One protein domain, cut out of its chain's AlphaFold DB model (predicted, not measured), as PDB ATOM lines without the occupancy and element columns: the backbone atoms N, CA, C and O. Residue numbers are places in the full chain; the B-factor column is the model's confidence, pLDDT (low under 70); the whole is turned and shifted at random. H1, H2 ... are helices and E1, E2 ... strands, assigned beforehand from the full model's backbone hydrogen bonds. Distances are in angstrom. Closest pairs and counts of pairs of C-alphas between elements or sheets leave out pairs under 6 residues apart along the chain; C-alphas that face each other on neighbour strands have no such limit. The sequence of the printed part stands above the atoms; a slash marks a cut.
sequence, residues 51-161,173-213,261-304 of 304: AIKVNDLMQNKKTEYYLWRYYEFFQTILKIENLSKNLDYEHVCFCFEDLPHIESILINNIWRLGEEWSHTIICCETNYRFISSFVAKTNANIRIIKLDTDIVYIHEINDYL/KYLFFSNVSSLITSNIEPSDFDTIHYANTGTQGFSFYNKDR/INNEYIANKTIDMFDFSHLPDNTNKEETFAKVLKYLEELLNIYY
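What this domain is: This is residues 51 to 161, 173 to 213 and 261 to 304 of the 304 residues of an uncharacterized protein of viral metagenome (UniProt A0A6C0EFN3). A twisted sheet of six strands has helices H4 and H5 over one face, and a small second sheet of two strands, E5 and E8, packs on H4. The long helix H9 packs on E8 and on H2, and H1 lies out at one end of the longest axis. The printed part has 196 residues with nine named helices and eight named strands, in the order H1 H2 H3 E1 H4 E2 H5 E3 H6 E4 E5 H7 E6 E7 H8 E8 H9. The large sheet runs E3 E2 E1 E4 E7 E6 and is mixed, the small one is antiparallel, and the class is mixed, helices and strands. The whole is compact, with a radius of gyration of the C-alphas of 16.3 A and spans of 52 by 40 by 35 A.

How they stand to each other: Start at the large sheet, with E3 (residues 143 to 146) and E6 (198 to 200) as edge strands, and E2 (118 to 123), E1 (89 to 94), E4 (174 to 179) and E7 (207 to 210) as inner ones. E3 and E2, E2 and E1, and E1 and E4 are parallel neighbours; look for N 121 and O 143, N 120 and O 91, and N 92 and O 176, each 2.8 A apart. E4 and E7 are antiparallel, with N 177 and O 207 at 2.7 A, and E6 and E7 form a hairpin, with N 208 and O 199 at 2.8 A. H4 (101 to 113) is on the sheet at a height of 9.8 A, over E1, along the strands. H5 (128 to 138) is on the same face at 9.9 A. E1, H4, E2 and E2, H5, E3 are strand-helix-strand units, two parallel neighbour strands with a helix between, each with a right-handed crossover. With H8 (263 to 268), H4 and H5 make two layers, helices on one face of a sheet. H7 (190 to 193) only grazes the sheet, and H6 (154 to 161) is not on it. Go on to E5 (182 to 184) and E8 (270 to 272), antiparallel, with N 183 and O 271 at 2.8 A. The closest C-alphas of H4 and E5 are those of Asn 109 and Ile 184, 5.3 A apart. H9 (285 to 303) touches H2 (62 to 69) with residues 289 to 293 alone, closest at the C-alphas of Phe 289 and Thr 63, 5.7 A, at a shallow tilt of 28 degrees, the same way. H3 (71 to 77) touches H4, closest at the C-alphas of Tyr 71 and Ser 104, 5.4 A. H1 (51 to 60) is close to H2 but not clearly touching: the C-alphas of Leu 57 and Tyr 65 are 6.7 A apart. Every O i to N i+4 pair is within hydrogen-bond range in H1, H2, H3, H4, H5, H6 and H8, and 14 of 15 in H9; H7 is too short for one.

Where its parts are: Find C-alpha 51 at (334.621, 340.553, 429.223), where H1 begins. H4 is 18.9 A long, H5 15.8 A, and E2 and E4 16.7 A each. H9, 27.3 A, ends at C-alpha 303, (356.835, 355.624, 445.319).

The domain as a whole: The C-alphas farthest apart are those of Ala 51 and Asp 212, 52.7 A. Residues 162 to 172 and 214 to 260 are not printed; the gaps are 14.9 A and 12.1 A between C-alphas. The links H3 to E1 and E8 to H9 are long. The model's pLDDT is under 70 at residues 51 to 60, 202 to 204 and 274 to 283.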
ATOM      1  N   ALA A  51     333.330 341.123 429.604       53.97
ATOM      2  CA  ALA A  51     334.621 340.553 429.223       53.97
ATOM      3  C   ALA A  51     335.032 340.984 427.806       53.97
ATOM      4  O   ALA A  51     336.197 341.297 427.555       53.97
ATOM      5  N   ILE A  52     334.070 341.071 426.879       54.00
ATOM      6  CA  ILE A  52     334.314 341.565 425.514       54.00
ATOM      7  C   ILE A  52     334.655 343.064 425.533       54.00
ATOM      8  O   ILE A  52     335.568 343.479 424.823       54.00
ATOM      9  N   LYS A  53     333.998 343.865 426.387       54.09
ATOM     10  CA  LYS A  53     334.317 345.295 426.569       54.09
ATOM     11  C   LYS A  53     335.734 345.521 427.094       54.09
ATOM     12  O   LYS A  53     336.448 346.372 426.570       54.09
ATOM     13  N   VAL A  54     336.142 344.780 428.128       55.88
ATOM     14  CA  VAL A  54     337.492 344.901 428.707       55.88
ATOM     15  C   VAL A  54     338.547 344.472 427.690       55.88
ATOM     16  O   VAL A  54     339.545 345.170 427.527       55.88
ATOM     17  N   ASN A  55     338.304 343.392 426.943       54.34
ATOM     18  CA  ASN A  55     339.211 342.951 425.886       54.34
ATOM     19  C   ASN A  55     339.320 343.968 424.740       54.34
ATOM     20  O   ASN A  55     340.430 344.243 424.298       54.34
ATOM     21  N   ASP A  56     338.216 344.573 424.292       53.47
ATOM     22  CA  ASP A  56     338.244 345.622 423.261       53.47
ATOM     23  C   ASP A  56     338.993 346.874 423.744       53.47
ATOM     24  O   ASP A  56     339.851 347.406 423.038       53.47
ATOM     25  N   LEU A  57     338.759 347.298 424.989       58.59
ATOM     26  CA  LEU A  57     339.478 348.411 425.609       58.59
ATOM     27  C   LEU A  57     340.984 348.109 425.725       58.59
ATOM     28  O   LEU A  57     341.815 348.931 425.349       58.59
ATOM     29  N   MET A  58     341.354 346.903 426.160       59.03
ATOM     30  CA  MET A  58     342.750 346.456 426.236       59.03
ATOM     31  C   MET A  58     343.395 346.205 424.868       59.03
ATOM     32  O   MET A  58     344.617 346.130 424.782       59.03
ATOM     33  N   GLN A  59     342.626 346.056 423.793       58.47
ATOM     34  CA  GLN A  59     343.175 345.881 422.447       58.47
ATOM     35  C   GLN A  59     343.279 347.210 421.693       58.47
ATOM     36  O   GLN A  59     344.243 347.418 420.963       58.47
ATOM     37  N   ASN A  60     342.336 348.131 421.901       61.34
ATOM     38  CA  ASN A  60     342.191 349.345 421.095       61.34
ATOM     39  C   ASN A  60     342.441 350.663 421.849       61.34
ATOM     40  O   ASN A  60     342.521 351.707 421.192       61.34
ATOM     41  N   LYS A  61     342.508 350.626 423.189       72.81
ATOM     42  CA  LYS A  61     342.535 351.778 424.117       72.81
ATOM     43  C   LYS A  61     343.425 351.517 425.341       72.81
ATOM     44  O   LYS A  61     343.088 351.868 426.474       72.81
ATOM     45  N   LYS A  62     344.547 350.819 425.121       79.38
ATOM     46  CA  LYS A  62     345.470 350.392 426.184       79.38
ATOM     47  C   LYS A  62     345.914 351.568 427.050       79.38
ATOM     48  O   LYS A  62     345.842 351.488 428.269       79.38
ATOM     49  N   THR A  63     346.332 352.661 426.426       83.94
ATOM     50  CA  THR A  63     346.819 353.856 427.121       83.94
ATOM     51  C   THR A  63     345.766 354.427 428.069       83.94
ATOM     52  O   THR A  63     346.032 354.616 429.253       83.94
ATOM     53  N   GLU A  64     344.543 354.620 427.586       83.81
ATOM     54  CA  GLU A  64     343.421 355.150 428.359       83.81
ATOM     55  C   GLU A  64     343.034 354.210 429.496       83.81
ATOM     56  O   GLU A  64     342.790 354.663 430.614       83.81
ATOM     57  N   TYR A  65     343.013 352.901 429.229       82.81
ATOM     58  CA  TYR A  65     342.758 351.901 430.259       82.81
ATOM     59  C   TYR A  65     343.786 351.983 431.383       82.81
ATOM     60  O   TYR A  65     343.398 351.990 432.546       82.81
ATOM     61  N   TYR A  66     345.079 352.063 431.063       86.31
ATOM     62  CA  TYR A  66     346.138 352.111 432.070       86.31
ATOM     63  C   TYR A  66     346.116 353.427 432.856       86.31
ATOM     64  O   TYR A  66     346.200 353.402 434.082       86.31
ATOM     65  N   LEU A  67     345.921 354.565 432.186       88.56
ATOM     66  CA  LEU A  67     345.780 355.863 432.852       88.56
ATOM     67  C   LEU A  67     344.574 355.896 433.799       88.56
ATOM     68  O   LEU A  67     344.678 356.430 434.901       88.56
ATOM     69  N   TRP A  68     343.450 355.291 433.407       85.62
ATOM     70  CA  TRP A  68     342.289 355.140 434.282       85.62
ATOM     71  C   TRP A  68     342.532 354.128 435.410       85.62
ATOM     72  O   TRP A  68     342.209 354.402 436.559       85.62
ATOM     73  N   ARG A  69     343.148 352.979 435.117       84.44
ATOM     74  CA  ARG A  69     343.461 351.933 436.104       84.44
ATOM     75  C   ARG A  69     344.339 352.464 437.235       84.44
ATOM     76  O   ARG A  69     344.150 352.071 438.381       84.44
ATOM     77  N   TYR A  70     345.285 353.343 436.918       86.88
ATOM     78  CA  TYR A  70     346.159 353.983 437.900       86.88
ATOM     79  C   TYR A  70     345.612 355.315 438.429       86.88
ATOM     80  O   TYR A  70     346.337 356.029 439.113       86.88
ATOM     81  N   TYR A  71     344.348 355.660 438.162       88.38
ATOM     82  CA  TYR A  71     343.750 356.919 438.615       88.38
ATOM     83  C   TYR A  71     343.883 357.132 440.129       88.38
ATOM     84  O   TYR A  71     344.290 358.213 440.548       88.38
ATOM     85  N   GLU A  72     343.619 356.107 440.948       84.62
ATOM     86  CA  GLU A  72     343.777 356.223 442.406       84.62
ATOM     87  C   GLU A  72     345.220 356.575 442.780       84.62
ATOM     88  O   GLU A  72     345.432 357.479 443.581       84.62
ATOM     89  N   PHE A  73     346.212 355.950 442.135       88.56
ATOM     90  CA  PHE A  73     347.619 356.297 442.326       88.56
ATOM     91  C   PHE A  73     347.882 357.772 441.995       88.56
ATOM     92  O   PHE A  73     348.449 358.482 442.825       88.56
ATOM     93  N   PHE A  74     347.426 358.255 440.831       90.06
ATOM     94  CA  PHE A  74     347.560 359.666 440.460       90.06
ATOM     95  C   PHE A  74     346.932 360.573 441.522       90.06
ATOM     96  O   PHE A  74     347.586 361.485 442.015       90.06
ATOM     97  N   GLN A  75     345.696 360.292 441.928       86.94
ATOM     98  CA  GLN A  75     344.951 361.128 442.862       86.94
ATOM     99  C   GLN A  75     345.556 361.153 444.272       86.94
ATOM    100  O   GLN A  75     345.578 362.206 444.910       86.94
ATOM    101  N   THR A  76     346.005 360.009 444.794       85.12
ATOM    102  CA  THR A  76     346.443 359.907 446.194       85.12
ATOM    103  C   THR A  76     347.919 360.218 446.381       85.12
ATOM    104  O   THR A  76     348.300 360.739 447.430       85.12
ATOM    105  N   ILE A  77     348.751 359.868 445.396       87.19
ATOM    106  CA  ILE A  77     350.207 359.998 445.491       87.19
ATOM    107  C   ILE A  77     350.671 361.324 444.889       87.19
ATOM    108  O   ILE A  77     351.447 362.039 445.523       87.19
ATOM    109  N   LEU A  78     350.170 361.700 443.706       89.12
ATOM    110  CA  LEU A  78     350.565 362.943 443.038       89.12
ATOM    111  C   LEU A  78     349.692 364.105 443.516       89.12
ATOM    112  O   LEU A  78     348.775 364.567 442.835       89.12
ATOM    113  N   LYS A  79     349.971 364.576 444.729       84.62
ATOM    114  CA  LYS A  79     349.226 365.688 445.316       84.62
ATOM    115  C   LYS A  79     349.441 366.972 444.519       84.62
ATOM    116  O   LYS A  79     350.561 367.460 444.398       84.62
ATOM    117  N   ILE A  80     348.338 367.535 444.039       88.81
ATOM    118  CA  ILE A  80     348.282 368.850 443.397       88.81
ATOM    119  C   ILE A  80     347.585 369.835 444.337       88.81
ATOM    120  O   ILE A  80     346.429 370.189 444.145       88.81
ATOM    121  N   GLU A  81     348.273 370.238 445.400       83.44
ATOM    122  CA  GLU A  81     347.765 371.172 446.412       83.44
ATOM    123  C   GLU A  81     348.605 372.459 446.451       83.44
ATOM    124  O   GLU A  81     349.735 372.480 445.981       83.44
ATOM    125  N   ASN A  82     348.046 373.547 446.994       82.56
ATOM    126  CA  ASN A  82     348.749 374.825 447.217       82.56
ATOM    127  C   ASN A  82     349.338 375.516 445.970       82.56
ATOM    128  O   ASN A  82     350.251 376.326 446.090       82.56
ATOM    129  N   LEU A  83     348.783 375.262 444.782       90.38
ATOM    130  CA  LEU A  83     349.231 375.919 443.550       90.38
ATOM    131  C   LEU A  83     349.042 377.444 443.618       90.38
ATOM    132  O   LEU A  83     348.087 377.957 444.217       90.38
ATOM    133  N   SER A  84     349.929 378.176 442.956       90.94
ATOM    134  CA  SER A  84     349.850 379.632 442.838       90.94
ATOM    135  C   SER A  84     349.010 380.057 441.628       90.94
ATOM    136  O   SER A  84     348.849 379.318 440.657       90.94
ATOM    137  N   LYS A  85     348.445 381.272 441.673       90.62
ATOM    138  CA  LYS A  85     347.713 381.876 440.543       90.62
ATOM    139  C   LYS A  85     348.516 383.002 439.917       90.62
ATOM    140  O   LYS A  85     349.270 383.674 440.611       90.62
ATOM    141  N   ASN A  86     348.231 383.264 438.641       93.75
ATOM    142  CA  ASN A  86     348.710 384.438 437.908       93.75
ATOM    143  C   ASN A  86     350.242 384.566 437.927       93.75
ATOM    144  O   ASN A  86     350.768 385.662 438.102       93.75
ATOM    145  N   LEU A  87     350.933 383.433 437.790       95.50
ATOM    146  CA  LEU A  87     352.385 383.394 437.662       95.50
ATOM    147  C   LEU A  87     352.806 383.733 436.232       95.50
ATOM    148  O   LEU A  87     352.007 383.631 435.299       95.50
ATOM    149  N   ASP A  88     354.079 384.084 436.060       96.00
ATOM    150  CA  ASP A  88     354.659 384.366 434.744       96.00
ATOM    151  C   ASP A  88     354.629 383.145 433.820       96.00
ATOM    152  O   ASP A  88     354.529 383.308 432.604       96.00
ATOM    153  N   TYR A  89     354.664 381.938 434.383       96.81
ATOM    154  CA  TYR A  89     354.547 380.679 433.661       96.81
ATOM    155  C   TYR A  89     353.133 380.129 433.860       96.81
ATOM    156  O   TYR A  89     352.665 379.921 434.985       96.81
ATOM    157  N   GLU A  90     352.412 379.942 432.759       97.62
ATOM    158  CA  GLU A  90     351.033 379.466 432.770       97.62
ATOM    159  C   GLU A  90     350.874 378.264 431.841       97.62
ATOM    160  O   GLU A  90     351.133 378.320 430.640       97.62
ATOM    161  N   HIS A  91     350.414 377.162 432.417       97.31
ATOM    162  CA  HIS A  91     349.982 375.983 431.695       97.31
ATOM    163  C   HIS A  91     348.531 376.149 431.260       97.31
ATOM    164  O   HIS A  91     347.657 376.409 432.087       97.31
ATOM    165  N   VAL A  92     348.264 375.941 429.977       97.44
ATOM    166  CA  VAL A  92     346.937 376.068 429.385       97.44
ATOM    167  C   VAL A  92     346.538 374.735 428.757       97.44
ATOM    168  O   VAL A  92     347.053 374.348 427.714       97.44
ATOM    169  N   CYS A  93     345.602 374.018 429.372       96.56
ATOM    170  CA  CYS A  93     345.147 372.722 428.870       96.56
ATOM    171  C   CYS A  93     343.806 372.850 428.141       96.56
ATOM    172  O   CYS A  93     342.812 373.280 428.734       96.56
ATOM    173  N   PHE A  94     343.754 372.437 426.875       95.12
ATOM    174  CA  PHE A  94     342.501 372.259 426.146       95.12
ATOM    175  C   PHE A  94     341.849 370.923 426.514       95.12
ATOM    176  O   PHE A  94     342.404 369.850 426.269       95.12
ATOM    177  N   CYS A  95     340.649 370.987 427.086       94.06
ATOM    178  CA  CYS A  95     339.902 369.824 427.536       94.06
ATOM    179  C   CYS A  95     338.421 369.975 427.182       94.06
ATOM    180  O   CYS A  95     337.693 370.705 427.850       94.06
ATOM    181  N   PHE A  96     337.959 369.264 426.152       91.31
ATOM    182  CA  PHE A  96     336.565 369.321 425.670       91.31
ATOM    183  C   PHE A  96     335.813 367.997 425.825       91.31
ATOM    184  O   PHE A  96     334.729 367.819 425.275       91.31
ATOM    185  N   GLU A  97     336.391 367.066 426.581       84.75
ATOM    186  CA  GLU A  97     335.832 365.746 426.852       84.75
ATOM    187  C   GLU A  97     335.778 365.490 428.362       84.75
ATOM    188  O   GLU A  97     336.405 366.201 429.151       84.75
ATOM    189  N   ASP A  98     334.997 364.494 428.762       84.62
ATOM    190  CA  ASP A  98     334.720 364.104 430.146       84.62
ATOM    191  C   ASP A  98     335.004 362.609 430.392       84.62
ATOM    192  O   ASP A  98     334.303 361.925 431.137       84.62
ATOM    193  N   LEU A  99     336.053 362.083 429.750       83.69
ATOM    194  CA  LEU A  99     336.460 360.682 429.869       83.69
ATOM    195  C   LEU A  99     337.243 360.416 431.173       83.69
ATOM    196  O   LEU A  99     338.054 361.247 431.583       83.69
ATOM    197  N   PRO A 100     337.110 359.226 431.796       77.00
ATOM    198  CA  PRO A 100     337.689 358.958 433.119       77.00
ATOM    199  C   PRO A 100     339.214 359.109 433.224       77.00
ATOM    200  O   PRO A 100     339.723 359.562 434.241       77.00
ATOM    201  N   HIS A 101     339.957 358.745 432.176       85.12
ATOM    202  CA  HIS A 101     341.422 358.827 432.174       85.12
ATOM    203  C   HIS A 101     341.952 360.271 432.103       85.12
ATOM    204  O   HIS A 101     343.130 360.499 432.371       85.12
ATOM    205  N   ILE A 102     341.101 361.245 431.754       90.19
ATOM    206  CA  ILE A 102     341.488 362.654 431.622       90.19
ATOM    207  C   ILE A 102     341.911 363.234 432.971       90.19
ATOM    208  O   ILE A 102     342.875 363.994 433.012       90.19
ATOM    209  N   GLU A 103     341.256 362.861 434.078       92.81
ATOM    210  CA  GLU A 103     341.672 363.343 435.404       92.81
ATOM    211  C   GLU A 103     343.117 362.907 435.711       92.81
ATOM    212  O   GLU A 103     343.909 363.731 436.163       92.81
ATOM    213  N   SER A 104     343.511 361.671 435.372       93.44
ATOM    214  CA  SER A 104     344.895 361.193 435.530       93.44
ATOM    215  C   SER A 104     345.897 362.027 434.727       93.44
ATOM    216  O   SER A 104     346.961 362.371 435.238       93.44
ATOM    217  N   ILE A 105     345.552 362.392 433.487       94.94
ATOM    218  CA  ILE A 105     346.398 363.238 432.628       94.94
ATOM    219  C   ILE A 105     346.536 364.639 433.227       94.94
ATOM    220  O   ILE A 105     347.648 365.157 433.329       94.94
ATOM    221  N   LEU A 106     345.422 365.242 433.653       96.00
ATOM    222  CA  LEU A 106     345.418 366.569 434.263       96.00
ATOM    223  C   LEU A 106     346.260 366.589 435.542       96.00
ATOM    224  O   LEU A 106     347.114 367.461 435.679       96.00
ATOM    225  N   ILE A 107     346.071 365.616 436.441       95.75
ATOM    226  CA  ILE A 107     346.855 365.489 437.680       95.75
ATOM    227  C   ILE A 107     348.336 365.350 437.351       95.75
ATOM    228  O   ILE A 107     349.147 366.109 437.873       95.75
ATOM    229  N   ASN A 108     348.686 364.420 436.459       96.44
ATOM    230  CA  ASN A 108     350.067 364.171 436.073       96.44
ATOM    231  C   ASN A 108     350.748 365.427 435.525       96.44
ATOM    232  O   ASN A 108     351.833 365.790 435.971       96.44
ATOM    233  N   ASN A 109     350.115 366.085 434.552       96.75
ATOM    234  CA  ASN A 109     350.719 367.222 433.870       96.75
ATOM    235  C   ASN A 109     350.871 368.415 434.821       96.75
ATOM    236  O   ASN A 109     351.914 369.059 434.826       96.75
ATOM    237  N   ILE A 110     349.870 368.676 435.667       96.44
ATOM    238  CA  ILE A 110     349.945 369.720 436.697       96.44
ATOM    239  C   ILE A 110     351.056 369.398 437.701       96.44
ATOM    240  O   ILE A 110     351.895 370.249 437.976       96.44
ATOM    241  N   TRP A 111     351.112 368.161 438.199       95.69
ATOM    242  CA  TRP A 111     352.125 367.729 439.160       95.69
ATOM    243  C   TRP A 111     353.554 367.838 438.608       95.69
ATOM    244  O   TRP A 111     354.454 368.268 439.321       95.69
ATOM    245  N   ARG A 112     353.765 367.502 437.328       95.69
ATOM    246  CA  ARG A 112     355.075 367.606 436.659       95.69
ATOM    247  C   ARG A 112     355.554 369.033 436.438       95.69
ATOM    248  O   ARG A 112     356.758 369.250 436.338       95.69
ATOM    249  N   LEU A 113     354.629 369.971 436.300       95.31
ATOM    250  CA  LEU A 113     354.948 371.386 436.157       95.31
ATOM    251  C   LEU A 113     355.184 372.025 437.530       95.31
ATOM    252  O   LEU A 113     356.085 372.836 437.677       95.31
ATOM    253  N   GLY A 114     354.453 371.597 438.559       93.12
ATOM    254  CA  GLY A 114     354.704 372.020 439.934       93.12
ATOM    255  C   GLY A 114     354.242 373.449 440.236       93.12
ATOM    256  O   GLY A 114     353.475 374.058 439.493       93.12
ATOM    257  N   GLU A 115     354.678 373.971 441.382       93.12
ATOM    258  CA  GLU A 115     354.143 375.207 441.976       93.12
ATOM    259  C   GLU A 115     354.585 376.504 441.289       93.12
ATOM    260  O   GLU A 115     353.958 377.546 441.493       93.12
ATOM    261  N   GLU A 116     355.627 376.444 440.456       93.88
ATOM    262  CA  GLU A 116     356.112 377.588 439.676       93.88
ATOM    263  C   GLU A 116     355.260 377.866 438.429       93.88
ATOM    264  O   GLU A 116     355.445 378.876 437.746       93.88
ATOM    265  N   TRP A 117     354.285 376.997 438.154       96.12
ATOM    266  CA  TRP A 117     353.309 377.177 437.095       96.12
ATOM    267  C   TRP A 117     351.944 377.517 437.679       96.12
ATOM    268  O   TRP A 117     351.451 376.911 438.627       96.12
ATOM    269  N   SER A 118     351.285 378.492 437.063       97.06
ATOM    270  CA  SER A 118     349.840 378.636 437.196       97.06
ATOM    271  C   SER A 118     349.142 377.758 436.158       97.06
ATOM    272  O   SER A 118     349.712 377.457 435.110       97.06
ATOM    273  N   HIS A 119     347.912 377.321 436.428       97.56
ATOM    274  CA  HIS A 119     347.210 376.395 435.537       97.56
ATOM    275  C   HIS A 119     345.830 376.909 435.154       97.56
ATOM    276  O   HIS A 119     345.025 377.286 436.010       97.56
ATOM    277  N   THR A 120     345.545 376.835 433.860       98.06
ATOM    278  CA  THR A 120     344.263 377.159 433.252       98.06
ATOM    279  C   THR A 120     343.770 375.972 432.432       98.06
ATOM    280  O   THR A 120     344.489 375.441 431.590       98.06
ATOM    281  N   ILE A 121     342.521 375.567 432.648       97.88
ATOM    282  CA  ILE A 121     341.831 374.573 431.824       97.88
ATOM    283  C   ILE A 121     340.777 375.288 430.984       97.88
ATOM    284  O   ILE A 121     339.926 376.008 431.514       97.88
ATOM    285  N   ILE A 122     340.825 375.081 429.673       97.69
ATOM    286  CA  ILE A 122     339.815 375.556 428.731       97.69
ATOM    287  C   ILE A 122     338.861 374.408 428.444       97.69
ATOM    288  O   ILE A 122     339.299 373.315 428.094       97.69
ATOM    289  N   CYS A 123     337.565 374.667 428.575       96.50
ATOM    290  CA  CYS A 123     336.518 373.666 428.400       96.50
ATOM    291  C   CYS A 123     335.305 374.229 427.657       96.50
ATOM    292  O   CYS A 123     335.192 375.442 427.475       96.50
ATOM    293  N   CYS A 124     334.413 373.352 427.202       94.06
ATOM    294  CA  CYS A 124     333.176 373.725 426.520       94.06
ATOM    295  C   CYS A 124     331.973 373.583 427.468       94.06
ATOM    296  O   CYS A 124     332.104 373.117 428.603       94.06
ATOM    297  N   GLU A 125     330.782 373.980 427.020       92.56
ATOM    298  CA  GLU A 125     329.554 373.874 427.816       92.56
ATOM    299  C   GLU A 125     329.323 372.438 428.302       92.56
ATOM    300  O   GLU A 125     329.023 372.198 429.472       92.56
ATOM    301  N   THR A 126     329.531 371.464 427.413       89.56
ATOM    302  CA  THR A 126     329.149 370.076 427.678       89.56
ATOM    303  C   THR A 126     329.985 369.374 428.741       89.56
ATOM    304  O   THR A 126     329.434 368.509 429.421       89.56
ATOM    305  N   ASN A 127     331.257 369.745 428.922       92.00
ATOM    306  CA  ASN A 127     332.150 369.127 429.907       92.00
ATOM    307  C   ASN A 127     332.507 370.058 431.083       92.00
ATOM    308  O   ASN A 127     333.233 369.657 431.994       92.00
ATOM    309  N   TYR A 128     331.955 371.275 431.134       96.00
ATOM    310  CA  TYR A 128     332.223 372.238 432.207       96.00
ATOM    311  C   TYR A 128     331.965 371.674 433.613       96.00
ATOM    312  O   TYR A 128     332.733 371.933 434.543       96.00
ATOM    313  N   ARG A 129     330.903 370.872 433.787       94.81
ATOM    314  CA  ARG A 129     330.581 370.242 435.080       94.81
ATOM    315  C   ARG A 129     331.658 369.250 435.517       94.81
ATOM    316  O   ARG A 129     331.991 369.214 436.703       94.81
ATOM    317  N   PHE A 130     332.196 368.470 434.582       94.06
ATOM    318  CA  PHE A 130     333.286 367.532 434.838       94.06
ATOM    319  C   PHE A 130     334.537 368.287 435.313       94.06
ATOM    320  O   PHE A 130     335.022 368.028 436.412       94.06
ATOM    321  N   ILE A 131     334.962 369.322 434.581       96.19
ATOM    322  CA  ILE A 131     336.142 370.133 434.932       96.19
ATOM    323  C   ILE A 131     335.963 370.894 436.244       96.19
ATOM    324  O   ILE A 131     336.867 370.919 437.076       96.19
ATOM    325  N   SER A 132     334.784 371.466 436.481       95.44
ATOM    326  CA  SER A 132     334.492 372.150 437.746       95.44
ATOM    327  C   SER A 132     334.556 371.190 438.934       95.44
ATOM    328  O   SER A 132     335.063 371.552 439.993       95.44
ATOM    329  N   SER A 133     334.084 369.952 438.753       93.12
ATOM    330  CA  SER A 133     334.157 368.915 439.788       93.12
ATOM    331  C   SER A 133     335.602 368.486 440.040       93.12
ATOM    332  O   SER A 133     335.998 368.367 441.194       93.12
ATOM    333  N   PHE A 134     336.398 368.307 438.982       92.69
ATOM    334  CA  PHE A 134     337.830 368.024 439.087       92.69
ATOM    335  C   PHE A 134     338.564 369.102 439.900       92.69
ATOM    336  O   PHE A 134     339.202 368.785 440.901       92.69
ATOM    337  N   VAL A 135     338.406 370.381 439.540       93.25
ATOM    338  CA  VAL A 135     339.068 371.497 440.241       93.25
ATOM    339  C   VAL A 135     338.599 371.622 441.695       93.25
ATOM    340  O   VAL A 135     339.403 371.903 442.581       93.25
ATOM    341  N   ALA A 136     337.317 371.370 441.980       91.19
ATOM    342  CA  ALA A 136     336.805 371.402 443.348       91.19
ATOM    343  C   ALA A 136     337.401 370.292 444.236       91.19
ATOM    344  O   ALA A 136     337.651 370.529 445.417       91.19
ATOM    345  N   LYS A 137     337.648 369.094 443.685       88.50
ATOM    346  CA  LYS A 137     338.227 367.955 444.424       88.50
ATOM    347  C   LYS A 137     339.679 368.191 444.841       88.50
ATOM    348  O   LYS A 137     340.095 367.679 445.874       88.50
ATOM    349  N   THR A 138     340.458 368.907 444.032       82.38
ATOM    350  CA  THR A 138     341.911 369.034 444.231       82.38
ATOM    351  C   THR A 138     342.279 370.113 445.245       82.38
ATOM    352  O   THR A 138     343.422 370.166 445.685       82.38
ATOM    353  N   ASN A 139     341.329 370.988 445.615       77.69
ATOM    354  CA  ASN A 139     341.589 372.219 446.377       77.69
ATOM    355  C   ASN A 139     342.720 373.072 445.757       77.69
ATOM    356  O   ASN A 139     343.370 373.876 446.427       77.69
ATOM    357  N   ALA A 140     342.974 372.871 444.462       84.94
ATOM    358  CA  ALA A 140     344.042 373.510 443.731       84.94
ATOM    359  C   ALA A 140     343.533 374.796 443.090       84.94
ATOM    360  O   ALA A 140     342.398 374.905 442.622       84.94
ATOM    361  N   ASN A 141     344.415 375.776 443.004       92.12
ATOM    362  CA  ASN A 141     344.138 377.079 442.423       92.12
ATOM    363  C   ASN A 141     344.167 377.055 440.881       92.12
ATOM    364  O   ASN A 141     344.867 377.839 440.247       92.12
ATOM    365  N   ILE A 142     343.371 376.180 440.273       95.88
ATOM    366  CA  ILE A 142     343.271 376.027 438.820       95.88
ATOM    367  C   ILE A 142     342.184 376.965 438.291       95.88
ATOM    368  O   ILE A 142     341.059 377.002 438.794       95.88
ATOM    369  N   ARG A 143     342.510 377.744 437.265       97.06
ATOM    370  CA  ARG A 143     341.553 378.608 436.574       97.06
ATOM    371  C   ARG A 143     340.798 377.812 435.511       97.06
ATOM    372  O   ARG A 143     341.376 376.995 434.806       97.06
ATOM    373  N   ILE A 144     339.508 378.096 435.349       97.38
ATOM    374  CA  ILE A 144     338.687 377.513 434.283       97.38
ATOM    375  C   ILE A 144     338.261 378.627 433.327       97.38
ATOM    376  O   ILE A 144     337.710 379.640 433.758       97.38
ATOM    377  N   ILE A 145     338.502 378.441 432.030       97.38
ATOM    378  CA  ILE A 145     337.920 379.258 430.962       97.38
ATOM    379  C   ILE A 145     336.880 378.399 430.249       97.38
ATOM    380  O   ILE A 145     337.210 377.427 429.574       97.38
ATOM    381  N   LYS A 146     335.612 378.768 430.405       97.00
ATOM    382  CA  LYS A 146     334.498 378.112 429.727       97.00
ATOM    383  C   LYS A 146     334.212 378.824 428.407       97.00
ATOM    384  O   LYS A 146     334.011 380.038 428.398       97.00
ATOM    385  N   LEU A 147     334.213 378.077 427.310       94.56
ATOM    386  CA  LEU A 147     333.774 378.552 426.001       94.56
ATOM    387  C   LEU A 147     332.250 378.462 425.900       94.56
ATOM    388  O   LEU A 147     331.649 377.508 426.392       94.56
ATOM    389  N   ASP A 148     331.643 379.434 425.224       91.75
ATOM    390  CA  ASP A 148     330.199 379.488 424.965       91.75
ATOM    391  C   ASP A 148     329.837 378.664 423.716       91.75
ATOM    392  O   ASP A 148     329.315 379.163 422.724       91.75
ATOM    393  N   THR A 149     330.239 377.393 423.722       88.75
ATOM    394  CA  THR A 149     329.925 376.421 422.671       88.75
ATOM    395  C   THR A 149     329.792 375.030 423.275       88.75
ATOM    396  O   THR A 149     330.464 374.697 424.251       88.75
ATOM    397  N   ASP A 150     328.940 374.199 422.681       86.12
ATOM    398  CA  ASP A 150     328.795 372.795 423.064       86.12
ATOM    399  C   ASP A 150     329.941 371.931 422.526       86.12
ATOM    400  O   ASP A 150     330.415 371.013 423.200       86.12
ATOM    401  N   ILE A 151     330.367 372.216 421.295       84.06
ATOM    402  CA  ILE A 151     331.352 371.445 420.541       84.06
ATOM    403  C   ILE A 151     332.382 372.424 420.007       84.06
ATOM    404  O   ILE A 151     332.024 373.442 419.422       84.06
ATOM    405  N   VAL A 152     333.650 372.084 420.195       88.06
ATOM    406  CA  VAL A 152     334.766 372.825 419.615       88.06
ATOM    407  C   VAL A 152     335.279 372.057 418.408       88.06
ATOM    408  O   VAL A 152     335.325 370.830 418.450       88.06
ATOM    409  N   TYR A 153     335.660 372.746 417.343       88.06
ATOM    410  CA  TYR A 153     336.239 372.181 416.129       88.06
ATOM    411  C   TYR A 153     337.745 372.446 416.062       88.06
ATOM    412  O   TYR A 153     338.257 373.416 416.616       88.06
ATOM    413  N   ILE A 154     338.477 371.594 415.340       85.00
ATOM    414  CA  ILE A 154     339.938 371.718 415.192       85.00
ATOM    415  C   ILE A 154     340.329 373.089 414.613       85.00
ATOM    416  O   ILE A 154     341.294 373.700 415.069       85.00
ATOM    417  N   HIS A 155     339.564 373.603 413.645       87.44
ATOM    418  CA  HIS A 155     339.836 374.917 413.060       87.44
ATOM    419  C   HIS A 155     339.615 376.071 414.044       87.44
ATOM    420  O   HIS A 155     340.355 377.050 413.999       87.44
ATOM    421  N   GLU A 156     338.676 375.938 414.985       90.56
ATOM    422  CA  GLU A 156     338.461 376.949 416.023       90.56
ATOM    423  C   GLU A 156     339.648 377.016 416.984       90.56
ATOM    424  O   GLU A 156     340.044 378.102 417.389       90.56
ATOM    425  N   ILE A 157     340.271 375.878 417.314       91.06
ATOM    426  CA  ILE A 157     341.492 375.859 418.136       91.06
ATOM    427  C   ILE A 157     342.626 376.599 417.443       91.06
ATOM    428  O   ILE A 157     343.307 377.411 418.070       91.06
ATOM    429  N   ASN A 158     342.792 376.365 416.144       91.50
ATOM    430  CA  ASN A 158     343.751 377.109 415.346       91.50
ATOM    431  C   ASN A 158     343.472 378.619 415.388       91.50
ATOM    432  O   ASN A 158     344.379 379.415 415.620       91.50
ATOM    433  N   ASP A 159     342.208 379.005 415.220       92.38
ATOM    434  CA  ASP A 159     341.786 380.401 415.269       92.38
ATOM    435  C   ASP A 159     342.016 381.040 416.639       92.38
ATOM    436  O   ASP A 159     342.487 382.175 416.705       92.38
ATOM    437  N   TYR A 160     341.742 380.321 417.728       93.31
ATOM    438  CA  TYR A 160     342.015 380.784 419.086       93.31
ATOM    439  C   TYR A 160     343.503 381.044 419.305       93.31
ATOM    440  O   TYR A 160     343.872 382.105 419.812       93.31
ATOM    441  N   LEU A 161     344.365 380.116 418.882       92.56
ATOM    442  CA  LEU A 161     345.816 380.259 419.020       92.56
ATOM    443  C   LEU A 161     346.379 381.416 418.186       92.56
ATOM    444  O   LEU A 161     347.425 381.949 418.532       92.56
ATOM    445  N   LYS A 173     353.213 385.250 431.122       95.38
ATOM    446  CA  LYS A 173     354.120 385.734 430.083       95.38
ATOM    447  C   LYS A 173     354.594 384.582 429.199       95.38
ATOM    448  O   LYS A 173     354.776 384.768 427.999       95.38
ATOM    449  N   TYR A 174     354.759 383.401 429.782       96.00
ATOM    450  CA  TYR A 174     355.111 382.168 429.100       96.00
ATOM    451  C   TYR A 174     353.930 381.206 429.171       96.00
ATOM    452  O   TYR A 174     353.431 380.905 430.254       96.00
ATOM    453  N   LEU A 175     353.460 380.759 428.011       96.19
ATOM    454  CA  LEU A 175     352.292 379.900 427.885       96.19
ATOM    455  C   LEU A 175     352.727 378.521 427.412       96.19
ATOM    456  O   LEU A 175     353.278 378.390 426.321       96.19
ATOM    457  N   PHE A 176     352.444 377.499 428.211       95.62
ATOM    458  CA  PHE A 176     352.638 376.107 427.832       95.62
ATOM    459  C   PHE A 176     351.283 375.458 427.590       95.62
ATOM    460  O   PHE A 176     350.535 375.170 428.521       95.62
ATOM    461  N   PHE A 177     350.939 375.269 426.326       94.88
ATOM    462  CA  PHE A 177     349.700 374.646 425.911       94.88
ATOM    463  C   PHE A 177     349.843 373.135 425.839       94.88
ATOM    464  O   PHE A 177     350.812 372.619 425.282       94.88
ATOM    465  N   SER A 178     348.829 372.450 426.347       94.06
ATOM    466  CA  SER A 178     348.650 371.009 426.225       94.06
ATOM    467  C   SER A 178     347.196 370.673 425.912       94.06
ATOM    468  O   SER A 178     346.324 371.549 425.847       94.06
ATOM    469  N   ASN A 179     346.907 369.386 425.768       91.69
ATOM    470  CA  ASN A 179     345.548 368.879 425.702       91.69
ATOM    471  C   ASN A 179     345.435 367.497 426.369       91.69
ATOM    472  O   ASN A 179     346.414 366.926 426.848       91.69
ATOM    473  N   VAL A 180     344.223 366.944 426.372       87.38
ATOM    474  CA  VAL A 180     343.909 365.645 426.995       87.38
ATOM    475  C   VAL A 180     344.446 364.417 426.254       87.38
ATOM    476  O   VAL A 180     344.183 363.293 426.669       87.38
ATOM    477  N   SER A 181     345.190 364.603 425.168       84.75
ATOM    478  CA  SER A 181     345.889 363.530 424.461       84.75
ATOM    479  C   SER A 181     347.380 363.476 424.759       84.75
ATOM    480  O   SER A 181     348.066 362.636 424.185       84.75
ATOM    481  N   SER A 182     347.895 364.324 425.648       87.69
ATOM    482  CA  SER A 182     349.337 364.455 425.822       87.69
ATOM    483  C   SER A 182     349.764 364.399 427.287       87.69
ATOM    484  O   SER A 182     349.099 364.930 428.179       87.69
ATOM    485  N   LEU A 183     350.884 363.722 427.547       93.06
ATOM    486  CA  LEU A 183     351.393 363.419 428.883       93.06
ATOM    487  C   LEU A 183     352.792 364.009 429.075       93.06
ATOM    488  O   LEU A 183     353.674 363.789 428.249       93.06
ATOM    489  N   ILE A 184     353.013 364.722 430.177       95.44
ATOM    490  CA  ILE A 184     354.343 365.193 430.582       95.44
ATOM    491  C   ILE A 184     355.031 364.075 431.367       95.44
ATOM    492  O   ILE A 184     354.491 363.580 432.356       95.44
ATOM    493  N   THR A 185     356.219 363.664 430.938       95.00
ATOM    494  CA  THR A 185     356.948 362.529 431.528       95.00
ATOM    495  C   THR A 185     358.147 362.943 432.368       95.00
ATOM    496  O   THR A 185     358.732 362.121 433.067       95.00
ATOM    497  N   SER A 186     358.527 364.216 432.328       94.25
ATOM    498  CA  SER A 186     359.640 364.777 433.093       94.25
ATOM    499  C   SER A 186     359.299 366.185 433.546       94.25
ATOM    500  O   SER A 186     358.532 366.868 432.876       94.25
ATOM    501  N   ASN A 187     359.871 366.625 434.667       94.19
ATOM    502  CA  ASN A 187     359.613 367.975 435.160       94.19
ATOM    503  C   ASN A 187     360.068 369.017 434.133       94.19
ATOM    504  O   ASN A 187     361.094 368.839 433.462       94.19
ATOM    505  N   ILE A 188     359.283 370.080 434.002       92.75
ATOM    506  CA  ILE A 188     359.527 371.186 433.079       92.75
ATOM    507  C   ILE A 188     359.657 372.445 433.932       92.75
ATOM    508  O   ILE A 188     358.660 372.986 434.410       92.75
ATOM    509  N   GLU A 189     360.896 372.884 434.129       91.06
ATOM    510  CA  GLU A 189     361.195 374.017 434.996       91.06
ATOM    511  C   GLU A 189     361.137 375.325 434.185       91.06
ATOM    512  O   GLU A 189     361.623 375.367 433.050       91.06
ATOM    513  N   PRO A 190     360.587 376.416 434.737       89.31
ATOM    514  CA  PRO A 190     360.601 377.755 434.149       89.31
ATOM    515  C   PRO A 190     361.936 378.202 433.534       89.31
ATOM    516  O   PRO A 190     361.951 378.772 432.437       89.31
ATOM    517  N   SER A 191     363.053 377.908 434.210       87.19
ATOM    518  CA  SER A 191     364.411 378.261 433.768       87.19
ATOM    519  C   SER A 191     364.817 377.597 432.455       87.19
ATOM    520  O   SER A 191     365.707 378.081 431.757       87.19
ATOM    521  N   ASP A 192     364.156 376.500 432.080       85.94
ATOM    522  CA  ASP A 192     364.447 375.800 430.834       85.94
ATOM    523  C   ASP A 192     364.054 376.635 429.596       85.94
ATOM    524  O   ASP A 192     364.500 376.344 428.485       85.94
ATOM    525  N   PHE A 193     363.267 377.707 429.774       85.75
ATOM    526  CA  PHE A 193     362.742 378.539 428.688       85.75
ATOM    527  C   PHE A 193     363.373 379.929 428.551       85.75
ATOM    528  O   PHE A 193     362.928 380.704 427.704       85.75
ATOM    529  N   ASP A 194     364.427 380.254 429.302       82.94
ATOM    530  CA  ASP A 194     365.027 381.602 429.316       82.94
ATOM    531  C   ASP A 194     365.425 382.125 427.922       82.94
ATOM    532  O   ASP A 194     365.410 383.331 427.664       82.94
ATOM    533  N   THR A 195     365.756 381.219 426.998       85.19
ATOM    534  CA  THR A 195     366.171 381.539 425.617       85.19
ATOM    535  C   THR A 195     365.174 381.097 424.542       85.19
ATOM    536  O   THR A 195     365.359 381.412 423.359       85.19
ATOM    537  N   ILE A 196     364.109 380.396 424.943       87.38
ATOM    538  CA  ILE A 196     363.115 379.801 424.049       87.38
ATOM    539  C   ILE A 196     361.956 380.785 423.894       87.38
ATOM    540  O   ILE A 196     361.346 381.226 424.865       87.38
ATOM    541  N   HIS A 197     361.619 381.130 422.654       90.88
ATOM    542  CA  HIS A 197     360.423 381.925 422.358       90.88
ATOM    543  C   HIS A 197     359.267 381.056 421.877       90.88
ATOM    544  O   HIS A 197     358.108 381.424 422.067       90.88
ATOM    545  N   TYR A 198     359.585 379.922 421.255       91.12
ATOM    546  CA  TYR A 198     358.606 378.991 420.729       91.12
ATOM    547  C   TYR A 198     359.148 377.565 420.771       91.12
ATOM    548  O   TYR A 198     360.322 377.324 420.509       91.12
ATOM    549  N   ALA A 199     358.299 376.603 421.087       89.06
ATOM    550  CA  ALA A 199     358.623 375.196 420.917       89.06
ATOM    551  C   ALA A 199     357.334 374.396 420.738       89.06
ATOM    552  O   ALA A 199     356.283 374.777 421.243       89.06
ATOM    553  N   ASN A 200     357.397 373.297 420.002       87.50
ATOM    554  CA  ASN A 200     356.258 372.422 419.748       87.50
ATOM    555  C   ASN A 200     356.766 371.001 419.474       87.50
ATOM    556  O   ASN A 200     357.847 370.830 418.916       87.50
ATOM    557  N   THR A 201     355.991 369.980 419.823       76.62
ATOM    558  CA  THR A 201     356.272 368.577 419.481       76.62
ATOM    559  C   THR A 201     356.059 368.238 417.997       76.62
ATOM    560  O   THR A 201     356.284 367.107 417.579       76.62
ATOM    561  N   GLY A 202     355.635 369.201 417.174       63.31
ATOM    562  CA  GLY A 202     355.277 369.005 415.768       63.31
ATOM    563  C   GLY A 202     353.874 368.420 415.574       63.31
ATOM    564  O   GLY A 202     353.376 368.409 414.449       63.31
ATOM    565  N   THR A 203     353.220 367.991 416.655       59.72
ATOM    566  CA  THR A 203     351.824 367.543 416.683       59.72
ATOM    567  C   THR A 203     350.941 368.620 417.339       59.72
ATOM    568  O   THR A 203     351.413 369.689 417.725       59.72
ATOM    569  N   GLN A 204     349.634 368.375 417.467       66.00
ATOM    570  CA  GLN A 204     348.731 369.285 418.190       66.00
ATOM    571  C   GLN A 204     348.824 369.148 419.723       66.00
ATOM    572  O   GLN A 204     348.050 369.789 420.434       66.00
ATOM    573  N   GLY A 205     349.730 368.303 420.224       76.12
ATOM    574  CA  GLY A 205     349.810 367.878 421.616       76.12
ATOM    575  C   GLY A 205     350.336 368.923 422.593       76.12
ATOM    576  O   GLY A 205     349.646 369.265 423.554       76.12
ATOM    577  N   PHE A 206     351.527 369.464 422.322       88.69
ATOM    578  CA  PHE A 206     352.166 370.465 423.173       88.69
ATOM    579  C   PHE A 206     352.739 371.630 422.379       88.69
ATOM    580  O   PHE A 206     353.361 371.462 421.330       88.69
ATOM    581  N   SER A 207     352.606 372.832 422.932       91.44
ATOM    582  CA  SER A 207     353.304 374.005 422.413       91.44
ATOM    583  C   SER A 207     353.647 374.994 423.515       91.44
ATOM    584  O   SER A 207     352.894 375.181 424.459       91.44
ATOM    585  N   PHE A 208     354.800 375.629 423.398       93.88
ATOM    586  CA  PHE A 208     355.285 376.652 424.304       93.88
ATOM    587  C   PHE A 208     355.428 377.973 423.567       93.88
ATOM    588  O   PHE A 208     355.895 378.004 422.425       93.88
ATOM    589  N   TYR A 209     355.095 379.065 424.251       92.00
ATOM    590  CA  TYR A 209     355.173 380.408 423.708       92.00
ATOM    591  C   TYR A 209     355.651 381.413 424.746       92.00
ATOM    592  O   TYR A 209     355.136 381.462 425.859       92.00
ATOM    593  N   ASN A 210     356.523 382.327 424.334       94.50
ATOM    594  CA  ASN A 210     356.601 383.637 424.968       94.50
ATOM    595  C   ASN A 210     355.468 384.517 424.407       94.50
ATOM    596  O   ASN A 210     355.471 384.853 423.222       94.50
ATOM    597  N   LYS A 211     354.491 384.875 425.247       94.56
ATOM    598  CA  LYS A 211     353.256 385.571 424.859       94.56
ATOM    599  C   LYS A 211     353.531 386.915 424.191       94.56
ATOM    600  O   LYS A 211     352.933 387.201 423.161       94.56
ATOM    601  N   ASP A 212     354.458 387.714 424.716       93.06
ATOM    602  CA  ASP A 212     354.768 389.032 424.147       93.06
ATOM    603  C   ASP A 212     355.346 388.887 422.736       93.06
ATOM    604  O   ASP A 212     354.874 389.517 421.787       93.06
ATOM    605  N   ARG A 213     356.300 387.962 422.572       93.75
ATOM    606  CA  ARG A 213     356.895 387.635 421.269       93.75
ATOM    607  C   ARG A 213     355.863 387.096 420.291       93.75
ATOM    608  O   ARG A 213     355.864 387.472 419.124       93.75
ATOM    609  N   ILE A 261     363.864 378.586 418.787       87.50
ATOM    610  CA  ILE A 261     362.965 377.445 418.651       87.50
ATOM    611  C   ILE A 261     363.646 376.197 419.209       87.50
ATOM    612  O   ILE A 261     364.728 375.832 418.760       87.50
ATOM    613  N   ASN A 262     363.005 375.510 420.156       88.56
ATOM    614  CA  ASN A 262     363.548 374.270 420.720       88.56
ATOM    615  C   ASN A 262     362.480 373.180 420.869       88.56
ATOM    616  O   ASN A 262     361.995 372.882 421.960       88.56
ATOM    617  N   ASN A 263     362.119 372.575 419.741       87.56
ATOM    618  CA  ASN A 263     361.123 371.504 419.678       87.56
ATOM    619  C   ASN A 263     361.585 370.223 420.390       87.56
ATOM    620  O   ASN A 263     360.781 369.538 421.020       87.56
ATOM    621  N   GLU A 264     362.883 369.918 420.317       87.94
ATOM    622  CA  GLU A 264     363.464 368.705 420.901       87.94
ATOM    623  C   GLU A 264     363.320 368.681 422.426       87.94
ATOM    624  O   GLU A 264     362.999 367.641 423.001       87.94
ATOM    625  N   TYR A 265     363.485 369.834 423.079       87.06
ATOM    626  CA  TYR A 265     363.331 369.945 424.525       87.06
ATOM    627  C   TYR A 265     361.951 369.457 425.001       87.06
ATOM    628  O   TYR A 265     361.875 368.627 425.909       87.06
ATOM    629  N   ILE A 266     360.864 369.917 424.365       87.06
ATOM    630  CA  ILE A 266     359.509 369.485 424.740       87.06
ATOM    631  C   ILE A 266     359.303 368.021 424.350       87.06
ATOM    632  O   ILE A 266     358.815 367.242 425.168       87.06
ATOM    633  N   ALA A 267     359.703 367.624 423.138       88.00
ATOM    634  CA  ALA A 267     359.513 366.261 422.641       88.00
ATOM    635  C   ALA A 267     360.167 365.196 423.541       88.00
ATOM    636  O   ALA A 267     359.605 364.122 423.732       88.00
ATOM    637  N   ASN A 268     361.310 365.504 424.156       90.56
ATOM    638  CA  ASN A 268     362.004 364.580 425.057       90.56
ATOM    639  C   ASN A 268     361.357 364.458 426.447       90.56
ATOM    640  O   ASN A 268     361.640 363.503 427.170       90.56
ATOM    641  N   LYS A 269     360.496 365.407 426.832       92.56
ATOM    642  CA  LYS A 269     359.824 365.455 428.144       92.56
ATOM    643  C   LYS A 269     358.333 365.135 428.070       92.56
ATOM    644  O   LYS A 269     357.621 365.277 429.066       92.56
ATOM    645  N   THR A 270     357.846 364.745 426.897       92.75
ATOM    646  CA  THR A 270     356.420 364.571 426.639       92.75
ATOM    647  C   THR A 270     356.132 363.324 425.811       92.75
ATOM    648  O   THR A 270     356.988 362.796 425.105       92.75
ATOM    649  N   ILE A 271     354.905 362.826 425.926       90.94
ATOM    650  CA  ILE A 271     354.343 361.787 425.069       90.94
ATOM    651  C   ILE A 271     353.037 362.325 424.498       90.94
ATOM    652  O   ILE A 271     352.093 362.579 425.246       90.94
ATOM    653  N   ASP A 272     352.962 362.421 423.175       86.50
ATOM    654  CA  ASP A 272     351.701 362.623 422.470       86.50
ATOM    655  C   ASP A 272     351.048 361.262 422.229       86.50
ATOM    656  O   ASP A 272     351.600 360.390 421.555       86.50
ATOM    657  N   MET A 273     349.897 361.048 422.864       80.25
ATOM    658  CA  MET A 273     349.239 359.744 422.911       80.25
ATOM    659  C   MET A 273     348.269 359.540 421.755       80.25
ATOM    660  O   MET A 273     348.119 358.411 421.287       80.25
ATOM    661  N   PHE A 274     347.620 360.612 421.294       67.00
ATOM    662  CA  PHE A 274     346.622 360.546 420.232       67.00
ATOM    663  C   PHE A 274     346.741 361.749 419.301       67.00
ATOM    664  O   PHE A 274     346.973 362.868 419.747       67.00
ATOM    665  N   ASP A 275     346.530 361.524 418.009       57.16
ATOM    666  CA  ASP A 275     346.301 362.611 417.066       57.16
ATOM    667  C   ASP A 275     344.792 362.912 417.002       57.16
ATOM    668  O   ASP A 275     343.973 362.013 416.793       57.16
ATOM    669  N   PHE A 276     344.406 364.177 417.195       49.97
ATOM    670  CA  PHE A 276     343.023 364.631 416.976       49.97
ATOM    671  C   PHE A 276     342.665 364.670 415.489       49.97
ATOM    672  O   PHE A 276     341.490 364.763 415.119       49.97
ATOM    673  N   SER A 277     343.663 364.594 414.611       42.91
ATOM    674  CA  SER A 277     343.452 364.452 413.188       42.91
ATOM    675  C   SER A 277     343.002 363.017 412.875       42.91
ATOM    676  O   SER A 277     343.663 362.031 413.172       42.91
ATOM    677  N   HIS A 278     341.853 362.868 412.212       42.38
ATOM    678  CA  HIS A 278     341.440 361.596 411.597       42.38
ATOM    679  C   HIS A 278     342.353 361.163 410.421       42.38
ATOM    680  O   HIS A 278     341.905 360.426 409.539       42.38
ATOM    681  N   LEU A 279     343.575 361.693 410.316       41.16
ATOM    682  CA  LEU A 279     344.544 361.207 409.343       41.16
ATOM    683  C   LEU A 279     344.933 359.769 409.720       41.16
ATOM    684  O   LEU A 279     344.692 359.341 410.852       41.16
ATOM    685  N   PRO A 280     345.472 358.975 408.779       42.56
ATOM    686  CA  PRO A 280     346.051 357.690 409.120       42.56
ATOM    687  C   PRO A 280     347.051 357.930 410.243       42.56
ATOM    688  O   PRO A 280     348.030 358.652 410.064       42.56
ATOM    689  N   ASP A 281     346.728 357.391 411.411       50.41
ATOM    690  CA  ASP A 281     347.550 357.478 412.601       50.41
ATOM    691  C   ASP A 281     348.831 356.687 412.314       50.41
ATOM    692  O   ASP A 281     348.896 355.474 412.513       50.41
ATOM    693  N   ASN A 282     349.808 357.368 411.712       49.88
ATOM    694  CA  ASN A 282     351.131 356.827 411.412       49.88
ATOM    695  C   ASN A 282     351.962 356.685 412.695       49.88
ATOM    696  O   ASN A 282     353.058 356.123 412.662       49.88
ATOM    697  N   THR A 283     351.453 357.190 413.821       56.44
ATOM    698  CA  THR A 283     352.033 356.997 415.140       56.44
ATOM    699  C   THR A 283     351.944 355.521 415.499       56.44
ATOM    700  O   THR A 283     350.877 354.898 415.491       56.44
ATOM    701  N   ASN A 284     353.095 354.928 415.806       70.94
ATOM    702  CA  ASN A 284     353.164 353.542 416.229       70.94
ATOM    703  C   ASN A 284     352.511 353.409 417.613       70.94
ATOM    704  O   ASN A 284     353.148 353.630 418.637       70.94
ATOM    705  N   LYS A 285     351.222 353.057 417.642       74.81
ATOM    706  CA  LYS A 285     350.415 352.948 418.872       74.81
ATOM    707  C   LYS A 285     351.043 352.059 419.929       74.81
ATOM    708  O   LYS A 285     350.924 352.353 421.113       74.81
ATOM    709  N   GLU A 286     351.709 350.988 419.508       80.69
ATOM    710  CA  GLU A 286     352.404 350.090 420.427       80.69
ATOM    711  C   GLU A 286     353.670 350.743 420.993       80.69
ATOM    712  O   GLU A 286     353.966 350.563 422.168       80.69
ATOM    713  N   GLU A 287     354.378 351.563 420.213       84.50
ATOM    714  CA  GLU A 287     355.508 352.354 420.714       84.50
ATOM    715  C   GLU A 287     355.046 353.436 421.698       84.50
ATOM    716  O   GLU A 287     355.619 353.570 422.778       84.50
ATOM    717  N   THR A 288     353.988 354.179 421.365       84.62
ATOM    718  CA  THR A 288     353.389 355.176 422.262       84.62
ATOM    719  C   THR A 288     352.913 354.526 423.557       84.62
ATOM    720  O   THR A 288     353.241 355.000 424.644       84.62
ATOM    721  N   PHE A 289     352.200 353.401 423.462       86.06
ATOM    722  CA  PHE A 289     351.777 352.645 424.635       86.06
ATOM    723  C   PHE A 289     352.975 352.138 425.449       86.06
ATOM    724  O   PHE A 289     352.971 352.280 426.668       86.06
ATOM    725  N   ALA A 290     354.026 351.620 424.807       88.81
ATOM    726  CA  ALA A 290     355.240 351.186 425.495       88.81
ATOM    727  C   ALA A 290     355.934 352.341 426.236       88.81
ATOM    728  O   ALA A 290     356.403 352.145 427.356       88.81
ATOM    729  N   LYS A 291     355.957 353.552 425.661       91.44
ATOM    730  CA  LYS A 291     356.468 354.758 426.336       91.44
ATOM    731  C   LYS A 291     355.627 355.115 427.562       91.44
ATOM    732  O   LYS A 291     356.197 355.378 428.618       91.44
ATOM    733  N   VAL A 292     354.295 355.079 427.451       91.50
ATOM    734  CA  VAL A 292     353.395 355.337 428.592       91.50
ATOM    735  C   VAL A 292     353.565 354.273 429.674       91.50
ATOM    736  O   VAL A 292     353.649 354.612 430.849       91.50
ATOM    737  N   LEU A 293     353.649 352.997 429.302       90.88
ATOM    738  CA  LEU A 293     353.823 351.911 430.260       90.88
ATOM    739  C   LEU A 293     355.157 352.036 431.000       90.88
ATOM    740  O   LEU A 293     355.167 352.007 432.225       90.88
ATOM    741  N   LYS A 294     356.252 352.266 430.267       93.44
ATOM    742  CA  LYS A 294     357.570 352.521 430.854       93.44
ATOM    743  C   LYS A 294     357.526 353.704 431.824       93.44
ATOM    744  O   LYS A 294     358.050 353.607 432.926       93.44
ATOM    745  N   TYR A 295     356.864 354.793 431.436       94.50
ATOM    746  CA  TYR A 295     356.684 355.955 432.301       94.50
ATOM    747  C   TYR A 295     355.932 355.613 433.596       94.50
ATOM    748  O   TYR A 295     356.364 355.992 434.681       94.50
ATOM    749  N   LEU A 296     354.819 354.882 433.493       91.56
ATOM    750  CA  LEU A 296     354.039 354.455 434.655       91.56
ATOM    751  C   LEU A 296     354.851 353.532 435.571       91.56
ATOM    752  O   LEU A 296     354.786 353.685 436.785       91.56
ATOM    753  N   GLU A 297     355.632 352.606 435.012       90.75
ATOM    754  CA  GLU A 297     356.525 351.726 435.774       90.75
ATOM    755  C   GLU A 297     357.600 352.520 436.524       90.75
ATOM    756  O   GLU A 297     357.799 352.313 437.721       90.75
ATOM    757  N   GLU A 298     358.265 353.461 435.850       91.88
ATOM    758  CA  GLU A 298     359.249 354.355 436.469       91.88
ATOM    759  C   GLU A 298     358.619 355.186 437.588       91.88
ATOM    760  O   GLU A 298     359.190 355.297 438.671       91.88
ATOM    761  N   LEU A 299     357.421 355.722 437.355       88.44
ATOM    762  CA  LEU A 299     356.699 356.516 438.337       88.44
ATOM    763  C   LEU A 299     356.290 355.678 439.556       88.44
ATOM    764  O   LEU A 299     356.460 356.133 440.681       88.44
ATOM    765  N   LEU A 300     355.807 354.450 439.361       86.00
ATOM    766  CA  LEU A 300     355.455 353.544 440.457       86.00
ATOM    767  C   LEU A 300     356.681 353.151 441.291       86.00
ATOM    768  O   LEU A 300     356.595 353.183 442.514       86.00
ATOM    769  N   ASN A 301     357.822 352.868 440.653       86.94
ATOM    770  CA  ASN A 301     359.075 352.511 441.334       86.94
ATOM    771  C   ASN A 301     359.662 353.648 442.191       86.94
ATOM    772  O   ASN A 301     360.504 353.402 443.050       86.94
ATOM    773  N   ILE A 302     359.279 354.902 441.941       86.38
ATOM    774  CA  ILE A 302     359.701 356.038 442.777       86.38
ATOM    775  C   ILE A 302     358.958 356.036 444.122       86.38
ATOM    776  O   ILE A 302     359.501 356.512 445.119       86.38
ATOM    777  N   TYR A 303     357.729 355.514 444.162       80.88
ATOM    778  CA  TYR A 303     356.835 355.624 445.319       80.88
ATOM    779  C   TYR A 303     356.572 354.302 446.057       80.88
ATOM    780  O   TYR A 303     356.058 354.346 447.176       80.88
ATOM    781  N   TYR A 304     356.929 353.158 445.466       77.06
ATOM    782  CA  TYR A 304     356.813 351.816 446.047       77.06
ATOM    783  C   TYR A 304     358.150 351.080 446.004       77.06
ATOM    784  O   TYR A 304     358.468 350.412 447.016       77.06
TER     785      TYR A 304